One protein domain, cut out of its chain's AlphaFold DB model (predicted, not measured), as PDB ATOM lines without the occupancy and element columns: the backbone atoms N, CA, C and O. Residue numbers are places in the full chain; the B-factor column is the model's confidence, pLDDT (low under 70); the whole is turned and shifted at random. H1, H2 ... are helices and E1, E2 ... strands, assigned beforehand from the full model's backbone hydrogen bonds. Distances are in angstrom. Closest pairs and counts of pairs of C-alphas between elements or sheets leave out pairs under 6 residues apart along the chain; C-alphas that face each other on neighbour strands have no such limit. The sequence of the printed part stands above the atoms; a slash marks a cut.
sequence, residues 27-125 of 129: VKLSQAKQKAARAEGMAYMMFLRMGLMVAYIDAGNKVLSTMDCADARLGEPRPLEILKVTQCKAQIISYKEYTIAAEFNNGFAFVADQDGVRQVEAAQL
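AT A GLANCE: This is residues 27 to 125 of the 129 residues of an uncharacterized protein of Deinococcus sp. Arct2-2 (UniProt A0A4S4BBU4). One long helix, H1, lies slantwise over one face of a five-stranded antiparallel sheet, two layers, with residues 27 to 32 sticking out. The 99 printed residues include H1, then E1 to E5, a meander, each strand the antiparallel neighbour of the one before, in sheet order E1 E2 E3 E4 E5. The class is mixed, helices and strands; the whole is compact, radius of gyration of the C-alphas 13.7 A, spans 50 by 23 by 18 A.

IN THESE COORDINATES: H1, residues 27 to 58, 46.7 A, begins at C-alpha 27 (-19.095, 29.268, 44.244). E1 is 64 to 68, 11.4 A; E2 85 to 94, 25.0 A; E3 97 to 104, 23.8 A; E4 109 to 113, 13.6 A; E5 116 to 120, 12.1 A, ending at C-alpha 120 (1.922, 24.884, 35.962).

HOW THE PARTS SIT: H1 is on the sheet, height 7.8 A; its closest C-alphas to E4 are Met 45 and Ala 112, 6.5 A. Every O i to N i+4 pair in H1 is within hydrogen-bond range. Hairpin E2 and E3 has N 91 and O 99 within range, 2.9 A.

THE WHOLE: The printed part has no cut; E1 to E2 is a long link; no printed residue is under 70.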
ATOM      1  N   VAL A  27     -20.533  29.005  44.047       79.56
ATOM      2  CA  VAL A  27     -19.095  29.268  44.244       79.56
ATOM      3  C   VAL A  27     -18.409  28.130  45.008       79.56
ATOM      4  O   VAL A  27     -17.319  27.702  44.638       79.56
ATOM      5  N   LYS A  28     -19.050  27.572  46.042       87.00
ATOM      6  CA  LYS A  28     -18.492  26.424  46.780       87.00
ATOM      7  C   LYS A  28     -18.374  25.179  45.904       87.00
ATOM      8  O   LYS A  28     -17.370  24.470  45.972       87.00
ATOM      9  N   LEU A  29     -19.377  24.919  45.065       86.38
ATOM     10  CA  LEU A  29     -19.356  23.780  44.151       86.38
ATOM     11  C   LEU A  29     -18.266  23.926  43.080       86.38
ATOM     12  O   LEU A  29     -17.567  22.955  42.794       86.38
ATOM     13  N   SER A  30     -18.088  25.118  42.500       87.31
ATOM     14  CA  SER A  30     -17.035  25.345  41.500       87.31
ATOM     15  C   SER A  30     -15.635  25.190  42.101       87.31
ATOM     16  O   SER A  30     -14.789  24.518  41.510       87.31
ATOM     17  N   GLN A  31     -15.412  25.701  43.314       90.88
ATOM     18  CA  GLN A  31     -14.162  25.505  44.056       90.88
ATOM     19  C   GLN A  31     -13.898  24.025  44.365       90.88
ATOM     20  O   GLN A  31     -12.779  23.542  44.185       90.88
ATOM     21  N   ALA A  32     -14.925  23.279  44.784       91.31
ATOM     22  CA  ALA A  32     -14.804  21.843  45.030       91.31
ATOM     23  C   ALA A  32     -14.427  21.075  43.753       91.31
ATOM     24  O   ALA A  32     -13.532  20.231  43.793       91.31
ATOM     25  N   LYS A  33     -15.042  21.412  42.610       90.56
ATOM     26  CA  LYS A  33     -14.708  20.817  41.305       90.56
ATOM     27  C   LYS A  33     -13.269  21.109  40.887       90.56
ATOM     28  O   LYS A  33     -12.576  20.193  40.461       90.56
ATOM     29  N   GLN A  34     -12.790  22.344  41.052       93.00
ATOM     30  CA  GLN A  34     -11.393  22.688  40.757       93.00
ATOM     31  C   GLN A  34     -10.412  21.927  41.652       93.00
ATOM     32  O   GLN A  34      -9.396  21.426  41.173       93.00
ATOM     33  N   LYS A  35     -10.725  21.790  42.947       94.69
ATOM     34  CA  LYS A  35      -9.904  21.008  43.879       94.69
ATOM     35  C   LYS A  35      -9.857  19.530  43.486       94.69
ATOM     36  O   LYS A  35      -8.783  18.937  43.527       94.69
ATOM     37  N   ALA A  36     -10.994  18.956  43.096       94.94
ATOM     38  CA  ALA A  36     -11.077  17.575  42.635       94.94
ATOM     39  C   ALA A  36     -10.286  17.365  41.333       94.94
ATOM     40  O   ALA A  36      -9.454  16.466  41.280       94.94
ATOM     41  N   ALA A  37     -10.448  18.251  40.343       95.62
ATOM     42  CA  ALA A  37      -9.675  18.232  39.100       95.62
ATOM     43  C   ALA A  37      -8.165  18.300  39.373       95.62
ATOM     44  O   ALA A  37      -7.393  17.507  38.843       95.62
ATOM     45  N   ARG A  38      -7.734  19.200  40.266       95.94
ATOM     46  CA  ARG A  38      -6.322  19.298  40.651       95.94
ATOM     47  C   ARG A  38      -5.814  18.008  41.295       95.94
ATOM     48  O   ARG A  38      -4.719  17.567  40.966       95.94
ATOM     49  N   ALA A  39      -6.580  17.419  42.212       96.38
ATOM     50  CA  ALA A  39      -6.203  16.170  42.869       96.38
ATOM     51  C   ALA A  39      -6.096  15.007  41.872       96.38
ATOM     52  O   ALA A  39      -5.141  14.237  41.935       96.38
ATOM     53  N   GLU A  40      -7.028  14.921  40.925       97.06
ATOM     54  CA  GLU A  40      -7.006  13.934  39.849       97.06
ATOM     55  C   GLU A  40      -5.767  14.088  38.959       97.06
ATOM     56  O   GLU A  40      -5.050  13.114  38.738       97.06
ATOM     57  N   GLY A  41      -5.458  15.313  38.518       97.19
ATOM     58  CA  GLY A  41      -4.261  15.591  37.722       97.19
ATOM     59  C   GLY A  41      -2.974  15.228  38.467       97.19
ATOM     60  O   GLY A  41      -2.104  14.557  37.919       97.19
ATOM     61  N   MET A  42      -2.879  15.578  39.754       97.12
ATOM     62  CA  MET A  42      -1.746  15.187  40.600       97.12
ATOM     63  C   MET A  42      -1.597  13.663  40.702       97.12
ATOM     64  O   MET A  42      -0.489  13.151  40.556       97.12
ATOM     65  N   ALA A  43      -2.695  12.937  40.932       96.56
ATOM     66  CA  ALA A  43      -2.683  11.480  41.039       96.56
ATOM     67  C   ALA A  43      -2.261  10.816  39.719       96.56
ATOM     68  O   ALA A  43      -1.402   9.934  39.722       96.56
ATOM     69  N   TYR A  44      -2.800  11.290  38.592       97.31
ATOM     70  CA  TYR A  44      -2.429  10.827  37.256       97.31
ATOM     71  C   TYR A  44      -0.925  10.993  36.993       97.31
ATOM     72  O   TYR A  44      -0.248  10.053  36.578       97.31
ATOM     73  N   MET A  45      -0.374  12.164  37.316       98.12
ATOM     74  CA  MET A  45       1.051  12.447  37.127       98.12
ATOM     75  C   MET A  45       1.952  11.632  38.059       98.12
ATOM     76  O   MET A  45       3.035  11.212  37.652       98.12
ATOM     77  N   MET A  46       1.524  11.366  39.298       97.00
ATOM     78  CA  MET A  46       2.247  10.463  40.198       97.00
ATOM     79  C   MET A  46       2.291   9.035  39.651       97.00
ATOM     80  O   MET A  46       3.341   8.398  39.711       97.00
ATOM     81  N   PHE A  47       1.184   8.548  39.084       96.88
ATOM     82  CA  PHE A  47       1.153   7.237  38.443       96.88
ATOM     83  C   PHE A  47       2.107   7.181  37.250       96.88
ATOM     84  O   PHE A  47       2.946   6.287  37.185       96.88
ATOM     85  N   LEU A  48       2.045   8.171  36.353       97.50
ATOM     86  CA  LEU A  48       2.954   8.266  35.209       97.50
ATOM     87  C   LEU A  48       4.420   8.285  35.631       97.50
ATOM     88  O   LEU A  48       5.244   7.605  35.026       97.50
ATOM     89  N   ARG A  49       4.748   9.028  36.693       96.88
ATOM     90  CA  ARG A  49       6.099   9.057  37.254       96.88
ATOM     91  C   ARG A  49       6.556   7.664  37.672       96.88
ATOM     92  O   ARG A  49       7.662   7.274  37.318       96.88
ATOM     93  N   MET A  50       5.727   6.917  38.398       95.62
ATOM     94  CA  MET A  50       6.059   5.543  38.787       95.62
ATOM     95  C   MET A  50       6.214   4.636  37.562       95.62
ATOM     96  O   MET A  50       7.218   3.936  37.463       95.62
ATOM     97  N   GLY A  51       5.282   4.706  36.608       96.25
ATOM     98  CA  GLY A  51       5.337   3.938  35.361       96.25
ATOM     99  C   GLY A  51       6.606   4.215  34.554       96.25
ATOM    100  O   GLY A  51       7.249   3.284  34.085       96.25
ATOM    101  N   LEU A  52       7.036   5.475  34.470       96.81
ATOM    102  CA  LEU A  52       8.268   5.858  33.778       96.81
ATOM    103  C   LEU A  52       9.519   5.284  34.454       96.81
ATOM    104  O   LEU A  52      10.430   4.825  33.768       96.81
ATOM    105  N   MET A  53       9.560   5.283  35.791       95.75
ATOM    106  CA  MET A  53      10.671   4.682  36.539       95.75
ATOM    107  C   MET A  53      10.729   3.167  36.340       95.75
ATOM    108  O   MET A  53      11.813   2.626  36.134       95.75
ATOM    109  N   VAL A  54       9.577   2.492  36.356       95.75
ATOM    110  CA  VAL A  54       9.486   1.050  36.083       95.75
ATOM    111  C   VAL A  54       9.934   0.748  34.653       95.75
ATOM    112  O   VAL A  54      10.831  -0.065  34.463       95.75
ATOM    113  N   ALA A  55       9.422   1.479  33.659       95.75
ATOM    114  CA  ALA A  55       9.816   1.316  32.260       95.75
ATOM    115  C   ALA A  55      11.329   1.494  32.047       95.75
ATOM    116  O   ALA A  55      11.940   0.786  31.244       95.75
ATOM    117  N   TYR A  56      11.950   2.433  32.766       96.88
ATOM    118  CA  TYR A  56      13.394   2.653  32.716       96.88
ATOM    119  C   TYR A  56      14.187   1.488  33.322       96.88
ATOM    120  O   TYR A  56      15.185   1.061  32.733       96.88
ATOM    121  N   ILE A  57      13.734   0.940  34.454       96.38
ATOM    122  CA  ILE A  57      14.314  -0.265  35.070       96.38
ATOM    123  C   ILE A  57      14.215  -1.451  34.109       96.38
ATOM    124  O   ILE A  57      15.226  -2.101  33.838       96.38
ATOM    125  N   ASP A  58      13.029  -1.686  33.550       95.81
ATOM    126  CA  ASP A  58      12.746  -2.812  32.654       95.81
ATOM    127  C   ASP A  58      13.553  -2.728  31.352       95.81
ATOM    128  O   ASP A  58      13.976  -3.743  30.797       95.81
ATOM    129  N   ALA A  59      13.857  -1.512  30.891       94.88
ATOM    130  CA  ALA A  59      14.756  -1.271  29.764       94.88
ATOM    131  C   ALA A  59      16.251  -1.469  30.098       94.88
ATOM    132  O   ALA A  59      17.116  -1.226  29.248       94.88
ATOM    133  N   GLY A  60      16.580  -1.892  31.321       95.50
ATOM    134  CA  GLY A  60      17.949  -2.078  31.791       95.50
ATOM    135  C   GLY A  60      18.665  -0.761  32.088       95.50
ATOM    136  O   GLY A  60      19.871  -0.665  31.869       95.50
ATOM    137  N   ASN A  61      17.935   0.254  32.565       93.62
ATOM    138  CA  ASN A  61      18.435   1.608  32.830       93.62
ATOM    139  C   ASN A  61      19.000   2.305  31.581       93.62
ATOM    140  O   ASN A  61      20.008   3.010  31.645       93.62
ATOM    141  N   LYS A  62      18.378   2.074  30.422       92.62
ATOM    142  CA  LYS A  62      18.717   2.770  29.176       92.62
ATOM    143  C   LYS A  62      17.830   3.989  29.003       92.62
ATOM    144  O   LYS A  62      16.650   3.948  29.340       92.62
ATOM    145  N   VAL A  63      18.397   5.043  28.414       91.75
ATOM    146  CA  VAL A  63      17.643   6.234  28.009       91.75
ATOM    147  C   VAL A  63      16.435   5.808  27.185       91.75
ATOM    148  O   VAL A  63      16.569   5.053  26.218       91.75
ATOM    149  N   LEU A  64      15.267   6.313  27.563       90.31
ATOM    150  CA  LEU A  64      14.060   6.155  26.777       90.31
ATOM    151  C   LEU A  64      13.816   7.457  26.025       90.31
ATOM    152  O   LEU A  64      13.735   8.531  26.624       90.31
ATOM    153  N   SER A  65      13.708   7.347  24.700       90.75
ATOM    154  CA  SER A  65      13.272   8.456  23.857       90.75
ATOM    155  C   SER A  65      11.917   8.977  24.324       90.75
ATOM    156  O   SER A  65      11.136   8.235  24.930       90.75
ATOM    157  N   THR A  66      11.624  10.229  23.988       95.75
ATOM    158  CA  THR A  66      10.316  10.827  24.239       95.75
ATOM    159  C   THR A  66       9.202   9.915  23.740       95.75
ATOM    160  O   THR A  66       9.248   9.398  22.621       95.75
ATOM    161  N   MET A  67       8.204   9.702  24.589       95.00
ATOM    162  CA  MET A  67       7.058   8.846  24.309       95.00
ATOM    163  C   MET A  67       5.762   9.524  24.722       95.00
ATOM    164  O   MET A  67       5.754  10.412  25.577       95.00
ATOM    165  N   ASP A  68       4.662   9.096  24.116       95.69
ATOM    166  CA  ASP A  68       3.332   9.447  24.595       95.69
ATOM    167  C   ASP A  68       3.060   8.792  25.946       95.69
ATOM    168  O   ASP A  68       3.430   7.647  26.185       95.69
ATOM    169  N   CYS A  69       2.352   9.493  26.827       95.31
ATOM    170  CA  CYS A  69       1.970   8.934  28.129       95.31
ATOM    171  C   CYS A  69       0.996   7.745  28.031       95.31
ATOM    172  O   CYS A  69       0.751   7.066  29.025       95.31
ATOM    173  N   ALA A  70       0.432   7.510  26.844       93.31
ATOM    174  CA  ALA A  70      -0.373   6.336  26.518       93.31
ATOM    175  C   ALA A  70       0.476   5.117  26.104       93.31
ATOM    176  O   ALA A  70      -0.086   4.074  25.782       93.31
ATOM    177  N   ASP A  71       1.809   5.233  26.079       94.56
ATOM    178  CA  ASP A  71       2.701   4.107  25.818       94.56
ATOM    179  C   ASP A  71       2.478   2.998  26.859       94.56
ATOM    180  O   ASP A  71       2.492   3.243  28.069       94.56
ATOM    181  N   ALA A  72       2.279   1.766  26.384       93.31
ATOM    182  CA  ALA A  72       1.948   0.617  27.226       93.31
ATOM    183  C   ALA A  72       3.010   0.336  28.303       93.31
ATOM    184  O   ALA A  72       2.685  -0.187  29.369       93.31
ATOM    185  N   ARG A  73       4.269   0.739  28.074       92.38
ATOM    186  CA  ARG A  73       5.353   0.610  29.063       92.38
ATOM    187  C   ARG A  73       5.086   1.405  30.341       92.38
ATOM    188  O   ARG A  73       5.644   1.077  31.379       92.38
ATOM    189  N   LEU A  74       4.236   2.430  30.280       93.94
ATOM    190  CA  LEU A  74       3.862   3.254  31.433       93.94
ATOM    191  C   LEU A  74       2.658   2.696  32.208       93.94
ATOM    192  O   LEU A  74       2.224   3.320  33.176       93.94
ATOM    193  N   GLY A  75       2.117   1.538  31.807       87.88
ATOM    194  CA  GLY A  75       0.998   0.881  32.490       87.88
ATOM    195  C   GLY A  75      -0.380   1.467  32.170       87.88
ATOM    196  O   GLY A  75      -1.304   1.289  32.958       87.88
ATOM    197  N   GLU A  76      -0.508   2.176  31.042       84.06
ATOM    198  CA  GLU A  76      -1.766   2.745  30.525       84.06
ATOM    199  C   GLU A  76      -2.581   3.562  31.553       84.06
ATOM    200  O   GLU A  76      -3.778   3.310  31.759       84.06
ATOM    201  N   PRO A  77      -1.979   4.566  32.218       82.94
ATOM    202  CA  PRO A  77      -2.726   5.387  33.152       82.94
ATOM    203  C   PRO A  77      -3.867   6.106  32.451       82.94
ATOM    204  O   PRO A  77      -3.710   6.684  31.371       82.94
ATOM    205  N   ARG A  78      -5.006   6.155  33.133       85.81
ATOM    206  CA  ARG A  78      -6.139   6.984  32.744       85.81
ATOM    207  C   ARG A  78      -6.456   7.958  33.872       85.81
ATOM    208  O   ARG A  78      -6.481   7.533  35.029       85.81
ATOM    209  N   PRO A  79      -6.680   9.249  33.565       84.12
ATOM    210  CA  PRO A  79      -7.322  10.136  34.521       84.12
ATOM    211  C   PRO A  79      -8.693   9.567  34.905       84.12
ATOM    212  O   PRO A  79      -9.221   8.675  34.230       84.12
ATOM    213  N   LEU A  80      -9.261  10.082  35.990       88.31
ATOM    214  CA  LEU A  80     -10.638   9.758  36.344       88.31
ATOM    215  C   LEU A  80     -11.584  10.550  35.419       88.31
ATOM    216  O   LEU A  80     -11.254  10.899  34.287       88.31
ATOM    217  N   GLU A  81     -12.813  10.785  35.857       88.00
ATOM    218  CA  GLU A  81     -13.852  11.321  34.976       88.00
ATOM    219  C   GLU A  81     -13.772  12.843  34.762       88.00
ATOM    220  O   GLU A  81     -14.437  13.360  33.860       88.00
ATOM    221  N   ILE A  82     -13.003  13.587  35.571       91.19
ATOM    222  CA  ILE A  82     -13.026  15.059  35.541       91.19
ATOM    223  C   ILE A  82     -12.099  15.603  34.455       91.19
ATOM    224  O   ILE A  82     -12.441  16.592  33.796       91.19
ATOM    225  N   LEU A  83     -10.928  14.991  34.278       95.12
ATOM    226  CA  LEU A  83      -9.917  15.440  33.334       95.12
ATOM    227  C   LEU A  83      -9.823  14.516  32.121       95.12
ATOM    228  O   LEU A  83      -9.910  13.297  32.208       95.12
ATOM    229  N   LYS A  84      -9.566  15.111  30.956       95.62
ATOM    230  CA  LYS A  84      -9.171  14.383  29.747       95.62
ATOM    231  C   LYS A  84      -7.828  14.903  29.283       95.62
ATOM    232  O   LYS A  84      -7.683  16.110  29.102       95.62
ATOM    233  N   VAL A  85      -6.870  14.000  29.092       96.00
ATOM    234  CA  VAL A  85      -5.549  14.342  28.550       96.00
ATOM    235  C   VAL A  85      -5.719  14.828  27.115       96.00
ATOM    236  O   VAL A  85      -6.286  14.115  26.287       96.00
ATOM    237  N   THR A  86      -5.239  16.032  26.825       95.88
ATOM    238  CA  THR A  86      -5.185  16.591  25.466       95.88
ATOM    239  C   THR A  86      -3.801  16.422  24.856       95.88
ATOM    240  O   THR A  86      -3.681  16.138  23.668       95.88
ATOM    241  N   GLN A  87      -2.760  16.528  25.680       95.31
ATOM    242  CA  GLN A  87      -1.375  16.271  25.309       95.31
ATOM    243  C   GLN A  87      -0.657  15.655  26.503       95.31
ATOM    244  O   GLN A  87      -0.808  16.136  27.623       95.31
ATOM    245  N   CYS A  88       0.136  14.604  26.290       96.88
ATOM    246  CA  CYS A  88       1.032  14.124  27.333       96.88
ATOM    247  C   CYS A  88       2.247  13.412  26.754       96.88
ATOM    248  O   CYS A  88       2.107  12.465  25.977       96.88
ATOM    249  N   LYS A  89       3.433  13.856  27.169       97.62
ATOM    250  CA  LYS A  89       4.717  13.269  26.787       97.62
ATOM    251  C   LYS A  89       5.561  12.973  28.023       97.62
ATOM    252  O   LYS A  89       5.482  13.688  29.023       97.62
ATOM    253  N   ALA A  90       6.395  11.947  27.924       97.50
ATOM    254  CA  ALA A  90       7.350  11.554  28.949       97.50
ATOM    255  C   ALA A  90       8.723  11.273  28.333       97.50
ATOM    256  O   ALA A  90       8.818  10.731  27.232       97.50
ATOM    257  N   GLN A  91       9.781  11.613  29.061       96.56
ATOM    258  CA  GLN A  91      11.171  11.336  28.711       96.56
ATOM    259  C   GLN A  91      11.946  10.970  29.975       96.56
ATOM    260  O   GLN A  91      11.744  11.577  31.029       96.56
ATOM    261  N   ILE A  92      12.875  10.018  29.865       96.81
ATOM    262  CA  ILE A  92      13.819   9.694  30.937       96.81
ATOM    263  C   ILE A  92      15.209   9.400  30.376       96.81
ATOM    264  O   ILE A  92      15.397   8.516  29.541       96.81
ATOM    265  N   ILE A  93      16.187  10.157  30.867       95.25
ATOM    266  CA  ILE A  93      17.617   9.953  30.625       95.25
ATOM    267  C   ILE A  93      18.220   9.185  31.805       95.25
ATOM    268  O   ILE A  93      19.024   8.277  31.608       95.25
ATOM    269  N   SER A  94      17.804   9.513  33.033       94.88
ATOM    270  CA  SER A  94      18.169   8.796  34.260       94.88
ATOM    271  C   SER A  94      17.141   9.024  35.377       94.88
ATOM    272  O   SER A  94      16.277   9.890  35.267       94.88
ATOM    273  N   TYR A  95      17.282   8.349  36.524       90.00
ATOM    274  CA  TYR A  95      16.461   8.634  37.720       90.00
ATOM    275  C   TYR A  95      16.535  10.089  38.199       90.00
ATOM    276  O   TYR A  95      15.624  10.571  38.868       90.00
ATOM    277  N   LYS A  96      17.641  10.776  37.895       93.25
ATOM    278  CA  LYS A  96      17.856  12.183  38.244       93.25
ATOM    279  C   LYS A  96      17.490  13.122  37.100       93.25
ATOM    280  O   LYS A  96      17.481  14.326  37.296       93.25
ATOM    281  N   GLU A  97      17.177  12.597  35.921       95.75
ATOM    282  CA  GLU A  97      16.927  13.368  34.708       95.75
ATOM    283  C   GLU A  97      15.757  12.761  33.930       95.75
ATOM    284  O   GLU A  97      15.932  11.903  33.066       95.75
ATOM    285  N   TYR A  98      14.547  13.186  34.283       97.00
ATOM    286  CA  TYR A  98      13.311  12.823  33.606       97.00
ATOM    287  C   TYR A  98      12.351  14.010  33.586       97.00
ATOM    288  O   TYR A  98      12.457  14.937  34.393       97.00
ATOM    289  N   THR A  99      11.394  13.970  32.671       98.06
ATOM    290  CA  THR A  99      10.323  14.959  32.595       98.06
ATOM    291  C   THR A  99       9.070  14.303  32.045       98.06
ATOM    292  O   THR A  99       9.118  13.549  31.076       98.06
ATOM    293  N   ILE A 100       7.937  14.606  32.667       98.19
ATOM    294  CA  ILE A 100       6.601  14.254  32.193       98.19
ATOM    295  C   ILE A 100       5.807  15.545  32.137       98.19
ATOM    296  O   ILE A 100       5.762  16.275  33.126       98.19
ATOM    297  N   ALA A 101       5.189  15.821  30.999       98.31
ATOM    298  CA  ALA A 101       4.400  17.019  30.765       98.31
ATOM    299  C   ALA A 101       3.020  16.604  30.272       98.31
ATOM    300  O   ALA A 101       2.927  15.866  29.291       98.31
ATOM    301  N   ALA A 102       1.971  17.069  30.948       97.88
ATOM    302  CA  ALA A 102       0.590  16.772  30.594       97.88
ATOM    303  C   ALA A 102      -0.266  18.039  30.586       97.88
ATOM    304  O   ALA A 102      -0.234  18.824  31.536       97.88
ATOM    305  N   GLU A 103      -1.076  18.186  29.547       97.69
ATOM    306  CA  GLU A 103      -2.151  19.164  29.441       97.69
ATOM    307  C   GLU A 103      -3.502  18.441  29.420       97.69
ATOM    308  O   GLU A 103      -3.641  17.337  28.878       97.69
ATOM    309  N   PHE A 104      -4.506  19.076  30.019       96.94
ATOM    310  CA  PHE A 104      -5.862  18.564  30.110       96.94
ATOM    311  C   PHE A 104      -6.883  19.550  29.533       96.94
ATOM    312  O   PHE A 104      -6.708  20.767  29.575       96.94
ATOM    313  N   ASN A 105      -8.022  19.021  29.088       92.31
ATOM    314  CA  ASN A 105      -9.113  19.738  28.412       92.31
ATOM    315  C   ASN A 105      -9.697  20.966  29.144       92.31
ATOM    316  O   ASN A 105     -10.375  21.773  28.514       92.31
ATOM    317  N   ASN A 106      -9.462  21.110  30.449       89.06
ATOM    318  CA  ASN A 106      -9.974  22.212  31.270       89.06
ATOM    319  C   ASN A 106      -8.896  23.263  31.607       89.06
ATOM    320  O   ASN A 106      -9.046  23.998  32.584       89.06
ATOM    321  N   GLY A 107      -7.793  23.302  30.850       91.69
ATOM    322  CA  GLY A 107      -6.686  24.250  31.041       91.69
ATOM    323  C   GLY A 107      -5.739  23.894  32.189       91.69
ATOM    324  O   GLY A 107      -4.833  24.658  32.509       91.69
ATOM    325  N   PHE A 108      -5.933  22.736  32.823       96.75
ATOM    326  CA  PHE A 108      -4.977  22.220  33.790       96.75
ATOM    327  C   PHE A 108      -3.746  21.689  33.057       96.75
ATOM    328  O   PHE A 108      -3.873  20.937  32.094       96.75
ATOM    329  N   ALA A 109      -2.568  22.034  33.561       98.06
ATOM    330  CA  ALA A 109      -1.296  21.550  33.058       98.06
ATOM    331  C   ALA A 109      -0.394  21.153  34.225       98.06
ATOM    332  O   ALA A 109      -0.384  21.802  35.274       98.06
ATOM    333  N   PHE A 110       0.342  20.060  34.060       98.50
ATOM    334  CA  PHE A 110       1.199  19.520  35.104       98.50
ATOM    335  C   PHE A 110       2.543  19.067  34.551       98.50
ATOM    336  O   PHE A 110       2.635  18.530  33.447       98.50
ATOM    337  N   VAL A 111       3.567  19.230  35.384       98.50
ATOM    338  CA  VAL A 111       4.909  18.695  35.157       98.50
ATOM    339  C   VAL A 111       5.270  17.762  36.304       98.50
ATOM    340  O   VAL A 111       4.987  18.060  37.468       98.50
ATOM    341  N   ALA A 112       5.887  16.631  35.971       98.25
ATOM    342  CA  ALA A 112       6.592  15.788  36.923       98.25
ATOM    343  C   ALA A 112       8.059  15.657  36.510       98.25
ATOM    344  O   ALA A 112       8.366  15.152  35.432       98.25
ATOM    345  N   ASP A 113       8.951  16.093  37.387       97.44
ATOM    346  CA  ASP A 113      10.401  16.066  37.205       97.44
ATOM    347  C   ASP A 113      11.077  15.907  38.587       97.44
ATOM    348  O   ASP A 113      10.467  15.378  39.526       97.44
ATOM    349  N   GLN A 114      12.339  16.306  38.723       95.12
ATOM    350  CA  GLN A 114      13.148  16.188  39.942       95.12
ATOM    351  C   GLN A 114      12.581  16.997  41.106       95.12
ATOM    352  O   GLN A 114      12.742  16.590  42.257       95.12
ATOM    353  N   ASP A 115      11.871  18.085  40.809       95.44
ATOM    354  CA  ASP A 115      11.234  18.946  41.806       95.44
ATOM    355  C   ASP A 115       9.879  18.382  42.265       95.44
ATOM    356  O   ASP A 115       9.171  18.971  43.084       95.44
ATOM    357  N   GLY A 116       9.507  17.206  41.754       95.94
ATOM    358  CA  GLY A 116       8.270  16.513  42.065       95.94
ATOM    359  C   GLY A 116       7.166  16.820  41.062       95.94
ATOM    360  O   GLY A 116       7.406  17.214  39.924       95.94
ATOM    361  N   VAL A 117       5.927  16.571  41.481       98.00
ATOM    362  CA  VAL A 117       4.736  16.812  40.661       98.00
ATOM    363  C   VAL A 117       4.164  18.175  41.025       98.00
ATOM    364  O   VAL A 117       3.895  18.436  42.198       98.00
ATOM    365  N   ARG A 118       3.939  19.035  40.031       97.69
ATOM    366  CA  ARG A 118       3.357  20.366  40.237       97.69
ATOM    367  C   ARG A 118       2.423  20.760  39.104       97.69
ATOM    368  O   ARG A 118       2.611  20.356  37.959       97.69
ATOM    369  N   GLN A 119       1.429  21.572  39.447       97.62
ATOM    370  CA  GLN A 119       0.619  22.278  38.460       97.62
ATOM    371  C   GLN A 119       1.410  23.481  37.944       97.62
ATOM    372  O   GLN A 119       2.057  24.172  38.734       97.62
ATOM    373  N   VAL A 120       1.334  23.726  36.643       97.38
ATOM    374  CA  VAL A 120       1.922  24.884  35.962       97.38
ATOM    375  C   VAL A 120       0.879  25.517  35.046       97.38
ATOM    376  O   VAL A 120      -0.192  24.948  34.829       97.38
ATOM    377  N   GLU A 121       1.191  26.684  34.491       95.38
ATOM    378  CA  GLU A 121       0.420  27.220  33.368       95.38
ATOM    379  C   GLU A 121       0.728  26.419  32.094       95.38
ATOM    380  O   GLU A 121       1.871  26.017  31.880       95.38
ATOM    381  N   ALA A 122      -0.256  26.219  31.211       93.38
ATOM    382  CA  ALA A 122      -0.065  25.428  29.984       93.38
ATOM    383  C   ALA A 122       1.081  25.963  29.101       93.38
ATOM    384  O   ALA A 122       1.879  25.193  28.573       93.38
ATOM    385  N   ALA A 123       1.242  27.289  29.030       93.12
ATOM    386  CA  ALA A 123       2.332  27.939  28.296       93.12
ATOM    387  C   ALA A 123       3.737  27.670  28.876       93.12
ATOM    388  O   ALA A 123       4.736  27.959  28.225       93.12
ATOM    389  N   GLN A 124       3.819  27.155  30.105       94.06
ATOM    390  CA  GLN A 124       5.066  26.806  30.788       94.06
ATOM    391  C   GLN A 124       5.388  25.310  30.676       94.06
ATOM    392  O   GLN A 124       6.393  24.868  31.237       94.06
ATOM    393  N   LEU A 125       4.555  24.518  29.987       95.06
ATOM    394  CA  LEU A 125       4.857  23.111  29.760       95.06
ATOM    395  C   LEU A 125       6.138  22.975  28.924       95.06
ATOM    396  O   LEU A 125       6.281  23.629  27.887       95.06
TER     397      LEU A 125